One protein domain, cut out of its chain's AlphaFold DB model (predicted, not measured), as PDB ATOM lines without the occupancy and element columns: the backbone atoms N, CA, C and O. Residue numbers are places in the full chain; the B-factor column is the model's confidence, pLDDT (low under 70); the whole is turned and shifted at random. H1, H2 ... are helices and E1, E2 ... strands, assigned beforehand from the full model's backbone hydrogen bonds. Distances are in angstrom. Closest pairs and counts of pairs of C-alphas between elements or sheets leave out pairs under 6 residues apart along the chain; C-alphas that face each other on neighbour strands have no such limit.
ATOM      1  N   GLU A  49     -27.562 -34.189 -30.510       90.25
ATOM      2  CA  GLU A  49     -26.744 -35.406 -30.462       90.25
ATOM      3  C   GLU A  49     -25.297 -35.115 -30.889       90.25
ATOM      4  O   GLU A  49     -24.338 -35.551 -30.235       90.25
ATOM      5  N   VAL A  50     -25.121 -34.313 -31.942       90.88
ATOM      6  CA  VAL A  50     -23.815 -33.835 -32.401       90.88
ATOM      7  C   VAL A  50     -23.159 -32.976 -31.325       90.88
ATOM      8  O   VAL A  50     -21.982 -33.187 -31.020       90.88
ATOM      9  N   VAL A  51     -23.901 -32.052 -30.705       90.25
ATOM     10  CA  VAL A  51     -23.375 -31.215 -29.613       90.25
ATOM     11  C   VAL A  51     -22.929 -32.082 -28.437       90.25
ATOM     12  O   VAL A  51     -21.791 -31.945 -27.991       90.25
ATOM     13  N   SER A  52     -23.761 -33.026 -27.992       89.75
ATOM     14  CA  SER A  52     -23.444 -33.965 -26.905       89.75
ATOM     15  C   SER A  52     -22.202 -34.814 -27.202       89.75
ATOM     16  O   SER A  52     -21.334 -35.023 -26.348       89.75
ATOM     17  N   THR A  53     -22.060 -35.261 -28.452       91.94
ATOM     18  CA  THR A  53     -20.884 -36.012 -28.900       91.94
ATOM     19  C   THR A  53     -19.619 -35.153 -28.855       91.94
ATOM     20  O   THR A  53     -18.563 -35.625 -28.424       91.94
ATOM     21  N   ILE A  54     -19.704 -33.891 -29.290       91.25
ATOM     22  CA  ILE A  54     -18.578 -32.949 -29.271       91.25
ATOM     23  C   ILE A  54     -18.180 -32.620 -27.829       91.25
ATOM     24  O   ILE A  54     -17.007 -32.755 -27.487       91.25
ATOM     25  N   THR A  55     -19.129 -32.248 -26.968       90.81
ATOM     26  CA  THR A  55     -18.848 -31.891 -25.566       90.81
ATOM     27  C   THR A  55     -18.247 -33.063 -24.796       90.81
ATOM     28  O   THR A  55     -17.269 -32.881 -24.069       90.81
ATOM     29  N   SER A  56     -18.735 -34.283 -25.035       91.25
ATOM     30  CA  SER A  56     -18.166 -35.505 -24.455       91.25
ATOM     31  C   SER A  56     -16.711 -35.726 -24.876       91.25
ATOM     32  O   SER A  56     -15.869 -36.064 -24.046       91.25
ATOM     33  N   ARG A  57     -16.372 -35.486 -26.150       92.38
ATOM     34  CA  ARG A  57     -14.988 -35.599 -26.651       92.38
ATOM     35  C   ARG A  57     -14.058 -34.517 -26.109       92.38
ATOM     36  O   ARG A  57     -12.855 -34.747 -26.032       92.38
ATOM     37  N   LEU A  58     -14.603 -33.359 -25.744       90.44
ATOM     38  CA  LEU A  58     -13.863 -32.247 -25.145       90.44
ATOM     39  C   LEU A  58     -13.720 -32.369 -23.618       90.44
ATOM     40  O   LEU A  58     -13.077 -31.522 -23.006       90.44
ATOM     41  N   GLY A  59     -14.297 -33.403 -22.996       89.94
ATOM     42  CA  GLY A  59     -14.270 -33.576 -21.541       89.94
ATOM     43  C   GLY A  59     -15.200 -32.622 -20.785       89.94
ATOM     44  O   GLY A  59     -15.042 -32.446 -19.583       89.94
ATOM     45  N   LEU A  60     -16.176 -32.026 -21.475       87.12
ATOM     46  CA  LEU A  60     -17.186 -31.120 -20.915       87.12
ATOM     47  C   LEU A  60     -18.478 -31.868 -20.537       87.12
ATOM     48  O   LEU A  60     -19.574 -31.314 -20.582       87.12
ATOM     49  N   SER A  61     -18.373 -33.157 -20.206       80.06
ATOM     50  CA  SER A  61     -19.526 -33.989 -19.854       80.06
ATOM     51  C   SER A  61     -20.252 -33.430 -18.627       80.06
ATOM     52  O   SER A  61     -19.653 -33.264 -17.568       80.06
ATOM     53  N   GLY A  62     -21.554 -33.166 -18.770       80.50
ATOM     54  CA  GLY A  62     -22.394 -32.592 -17.711       80.50
ATOM     55  C   GLY A  62     -22.491 -31.064 -17.726       80.50
ATOM     56  O   GLY A  62     -23.279 -30.518 -16.959       80.50
ATOM     57  N   VAL A  63     -21.748 -30.383 -18.604       85.56
ATOM     58  CA  VAL A  63     -21.884 -28.942 -18.842       85.56
ATOM     59  C   VAL A  63     -22.919 -28.712 -19.940       85.56
ATOM     60  O   VAL A  63     -22.862 -29.344 -20.999       85.56
ATOM     61  N   GLN A  64     -23.872 -27.812 -19.699       85.06
ATOM     62  CA  GLN A  64     -24.841 -27.429 -20.717       85.06
ATOM     63  C   GLN A  64     -24.178 -26.452 -21.691       85.06
ATOM     64  O   GLN A  64     -23.757 -25.365 -21.304       85.06
ATOM     65  N   CYS A  65     -24.077 -26.861 -22.955       89.12
ATOM     66  CA  CYS A  65     -23.517 -26.045 -24.025       89.12
ATOM     67  C   CYS A  65     -24.586 -25.743 -25.076       89.12
ATOM     68  O   CYS A  65     -25.295 -26.640 -25.529       89.12
ATOM     69  N   GLN A  66     -24.675 -24.480 -25.477       89.56
ATOM     70  CA  GLN A  66     -25.539 -23.971 -26.537       89.56
ATOM     71  C   GLN A  66     -24.688 -23.652 -27.770       89.56
ATOM     72  O   GLN A  66     -23.570 -23.150 -27.655       89.56
ATOM     73  N   VAL A  67     -25.213 -23.933 -28.963       91.50
ATOM     74  CA  VAL A  67     -24.553 -23.561 -30.220       91.50
ATOM     75  C   VAL A  67     -24.829 -22.088 -30.502       91.50
ATOM     76  O   VAL A  67     -25.976 -21.711 -30.724       91.50
ATOM     77  N   GLU A  68     -23.789 -21.254 -30.529       93.19
ATOM     78  CA  GLU A  68     -23.939 -19.832 -30.869       93.19
ATOM     79  C   GLU A  68     -23.998 -19.623 -32.380       93.19
ATOM     80  O   GLU A  68     -24.834 -18.885 -32.899       93.19
ATOM     81  N   TRP A  69     -23.090 -20.278 -33.102       93.50
ATOM     82  CA  TRP A  69     -23.054 -20.240 -34.554       93.50
ATOM     83  C   TRP A  69     -22.393 -21.488 -35.124       93.50
ATOM     84  O   TRP A  69     -21.579 -22.162 -34.486       93.50
ATOM     85  N   VAL A  70     -22.732 -21.763 -36.383       93.25
ATOM     86  CA  VAL A  70     -22.144 -22.832 -37.187       93.25
ATOM     87  C   VAL A  70     -21.705 -22.242 -38.517       93.25
ATOM     88  O   VAL A  70     -22.472 -21.552 -39.185       93.25
ATOM     89  N   ALA A  71     -20.475 -22.539 -38.917       92.81
ATOM     90  CA  ALA A  71     -19.933 -22.175 -40.214       92.81
ATOM     91  C   ALA A  71     -19.563 -23.439 -40.989       92.81
ATOM     92  O   ALA A  71     -18.817 -24.290 -40.505       92.81
ATOM     93  N   ARG A  72     -20.064 -23.558 -42.219       92.31
ATOM     94  CA  ARG A  72     -19.659 -24.602 -43.163       92.31
ATOM     95  C   ARG A  72     -18.584 -24.044 -44.083       92.31
ATOM     96  O   ARG A  72     -18.826 -23.049 -44.760       92.31
ATOM     97  N   HIS A  73     -17.432 -24.704 -44.168       92.75
ATOM     98  CA  HIS A  73     -16.333 -24.259 -45.026       92.75
ATOM     99  C   HIS A  73     -15.995 -25.282 -46.107       92.75
ATOM    100  O   HIS A  73     -16.202 -26.490 -45.955       92.75
ATOM    101  N   ARG A  74     -15.474 -24.777 -47.229       94.19
ATOM    102  CA  ARG A  74     -14.860 -25.568 -48.297       94.19
ATOM    103  C   ARG A  74     -13.679 -24.801 -48.866       94.19
ATOM    104  O   ARG A  74     -13.831 -23.647 -49.256       94.19
ATOM    105  N   THR A  75     -12.542 -25.469 -48.971       94.81
ATOM    106  CA  THR A  75     -11.336 -24.922 -49.591       94.81
ATOM    107  C   THR A  75     -11.205 -25.518 -50.985       94.81
ATOM    108  O   THR A  75     -11.184 -26.740 -51.133       94.81
ATOM    109  N   ILE A  76     -11.163 -24.668 -52.013       95.44
ATOM    110  CA  ILE A  76     -11.159 -25.092 -53.419       95.44
ATOM    111  C   ILE A  76      -9.912 -24.551 -54.120       95.44
ATOM    112  O   ILE A  76      -9.701 -23.341 -54.186       95.44
ATOM    113  N   GLN A  77      -9.130 -25.454 -54.711       95.38
ATOM    114  CA  GLN A  77      -8.047 -25.110 -55.623       95.38
ATOM    115  C   GLN A  77      -8.638 -24.653 -56.960       95.38
ATOM    116  O   GLN A  77      -9.157 -25.461 -57.732       95.38
ATOM    117  N   GLN A  78      -8.529 -23.356 -57.248       93.56
ATOM    118  CA  GLN A  78      -9.224 -22.717 -58.371       93.56
ATOM    119  C   GLN A  78      -8.851 -23.296 -59.744       93.56
ATOM    120  O   GLN A  78      -9.743 -23.522 -60.554       93.56
ATOM    121  N   CYS A  79      -7.571 -23.598 -59.999       92.44
ATOM    122  CA  CYS A  79      -7.102 -24.010 -61.332       92.44
ATOM    123  C   CYS A  79      -7.772 -25.282 -61.874       92.44
ATOM    124  O   CYS A  79      -7.899 -25.432 -63.084       92.44
ATOM    125  N   PHE A  80      -8.185 -26.193 -60.990       91.62
ATOM    126  CA  PHE A  80      -8.792 -27.474 -61.371       91.62
ATOM    127  C   PHE A  80     -10.131 -27.736 -60.667       91.62
ATOM    128  O   PHE A  80     -10.686 -28.822 -60.796       91.62
ATOM    129  N   GLY A  81     -10.643 -26.772 -59.892       91.25
ATOM    130  CA  GLY A  81     -11.863 -26.937 -59.098       91.25
ATOM    131  C   GLY A  81     -11.776 -28.036 -58.029       91.25
ATOM    132  O   GLY A  81     -12.803 -28.581 -57.630       91.25
ATOM    133  N   LEU A  82     -10.570 -28.393 -57.569       95.75
ATOM    134  CA  LEU A  82     -10.375 -29.484 -56.609       95.75
ATOM    135  C   LEU A  82     -10.721 -29.024 -55.189       95.75
ATOM    136  O   LEU A  82     -10.132 -28.068 -54.687       95.75
ATOM    137  N   ILE A  83     -11.624 -29.739 -54.515       95.44
ATOM    138  CA  ILE A  83     -11.920 -29.515 -53.094       95.44
ATOM    139  C   ILE A  83     -10.776 -30.109 -52.268       95.44
ATOM    140  O   ILE A  83     -10.620 -31.326 -52.217       95.44
ATOM    141  N   GLN A  84      -9.984 -29.248 -51.636       94.81
ATOM    142  CA  GLN A  84      -8.871 -29.641 -50.769       94.81
ATOM    143  C   GLN A  84      -9.341 -29.980 -49.358       94.81
ATOM    144  O   GLN A  84      -8.811 -30.894 -48.736       94.81
ATOM    145  N   ASP A  85     -10.337 -29.246 -48.868       96.31
ATOM    146  CA  ASP A  85     -10.899 -29.443 -47.539       96.31
ATOM    147  C   ASP A  85     -12.381 -29.060 -47.515       96.31
ATOM    148  O   ASP A  85     -12.846 -28.234 -48.308       96.31
ATOM    149  N   LYS A  86     -13.131 -29.683 -46.609       95.00
ATOM    150  CA  LYS A  86     -14.515 -29.329 -46.303       95.00
ATOM    151  C   LYS A  86     -14.847 -29.741 -44.875       95.00
ATOM    152  O   LYS A  86     -14.521 -30.850 -44.460       95.00
ATOM    153  N   GLY A  87     -15.593 -28.905 -44.169       93.50
ATOM    154  CA  GLY A  87     -15.994 -29.226 -42.810       93.50
ATOM    155  C   GLY A  87     -16.994 -28.248 -42.225       93.50
ATOM    156  O   GLY A  87     -17.595 -27.432 -42.931       93.50
ATOM    157  N   TYR A  88     -17.165 -28.386 -40.916       93.06
ATOM    158  CA  TYR A  88     -17.968 -27.507 -40.087       93.06
ATOM    159  C   TYR A  88     -17.103 -26.989 -38.946       93.06
ATOM    160  O   TYR A  88     -16.316 -27.735 -38.366       93.06
ATOM    161  N   THR A  89     -17.277 -25.714 -38.632       94.12
ATOM    162  CA  THR A  89     -16.733 -25.064 -37.444       94.12
ATOM    163  C   THR A  89     -17.910 -24.607 -36.599       94.12
ATOM    164  O   THR A  89     -18.864 -24.040 -37.133       94.12
ATOM    165  N   LEU A  90     -17.855 -24.873 -35.299       93.38
ATOM    166  CA  LEU A  90     -18.909 -24.524 -34.357       93.38
ATOM    167  C   LEU A  90     -18.328 -23.644 -33.253       93.38
ATOM    168  O   LEU A  90     -17.217 -23.912 -32.789       93.38
ATOM    169  N   ALA A  91     -19.098 -22.657 -32.805       93.25
ATOM    170  CA  ALA A  91     -18.892 -22.033 -31.504       93.25
ATOM    171  C   ALA A  91     -19.939 -22.532 -30.518       93.25
ATOM    172  O   ALA A  91     -21.137 -22.539 -30.812       93.25
ATOM    173  N   LEU A  92     -19.456 -22.946 -29.350       92.06
ATOM    174  CA  LEU A  92     -20.271 -23.420 -28.245       92.06
ATOM    175  C   LEU A  92     -20.101 -22.453 -27.071       92.06
ATOM    176  O   LEU A  92     -18.974 -22.222 -26.630       92.06
ATOM    177  N   ALA A  93     -21.211 -21.931 -26.558       91.75
ATOM    178  CA  ALA A  93     -21.266 -21.251 -25.273       91.75
ATOM    179  C   ALA A  93     -21.658 -22.279 -24.211       91.75
ATOM    180  O   ALA A  93     -22.736 -22.864 -24.288       91.75
ATOM    181  N   CYS A  94     -20.772 -22.536 -23.256       90.31
ATOM    182  CA  CYS A  94     -20.987 -23.508 -22.190       90.31
ATOM    183  C   CYS A  94     -21.098 -22.779 -20.850       90.31
ATOM    184  O   CYS A  94     -20.197 -22.010 -20.507       90.31
ATOM    185  N   ASP A  95     -22.170 -23.033 -20.102       82.06
ATOM    186  CA  ASP A  95     -22.369 -22.450 -18.774       82.06
ATOM    187  C   ASP A  95     -21.529 -23.228 -17.752       82.06
ATOM    188  O   ASP A  95     -21.852 -24.368 -17.413       82.06
TER     189      ASP A  95
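This is residues 49 to 95 of the 96 residues of the protein "GCS light chain" of Penaeus vannamei (UniProt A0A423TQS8). A long, narrow two-stranded hairpin, E1 and E2, makes the long axis, and one short helix, H1, sits beside its open end, where E1 begins and E2 ends. The turn of the hairpin, residues 78 to 81, is at the far end of this rod. The printed part has 47 residues with one named helix and two named strands, in the order H1, E1, E2; the sheet E1 - E2 is antiparallel, and the class is mixed, helices and strands. The whole is extended, with a radius of gyration of the C-alphas of 14.8 A and spans of 47 by 18 by 14 A.

Start at H1, residues 49 to 57, where every O i to N i+4 pair is within hydrogen-bond range. Go on to E1, residues 65 to 77: its closest C-alpha pair with H1 is Val 51 and Cys 65, 7.6 A apart. Look for the bend of E1, 59 degrees at residue 68. E2, residues 82 to 94, runs antiparallel to E1, with 167 degrees between their directions, and the two form a hairpin. Check N 66 and O 93 at 2.8 A near the open end, and N 77 and O 82 at 2.8 A beside the turn. H1 and E2 are near each other, with 6 pairs of C-alphas within 10 A.

Find C-alpha 49 at (-26.744, -35.406, -30.462); from there H1 runs 12.4 A to C-alpha 57. E1 starts at C-alpha 65, (-23.517, -26.045, -24.025), and is 35.2 A long. E2 covers 36.5 A and ends at C-alpha 94, (-20.987, -23.508, -22.190).

The C-alphas of Gly 62 and Cys 79, 47.0 A apart, are the two farthest apart. The link from H1 to E1 is short, with 7 residues, and that from E1 to E2 is tight, with 4. The printed part has no cut; its mean pLDDT is 91.4, and no printed residue is under 70.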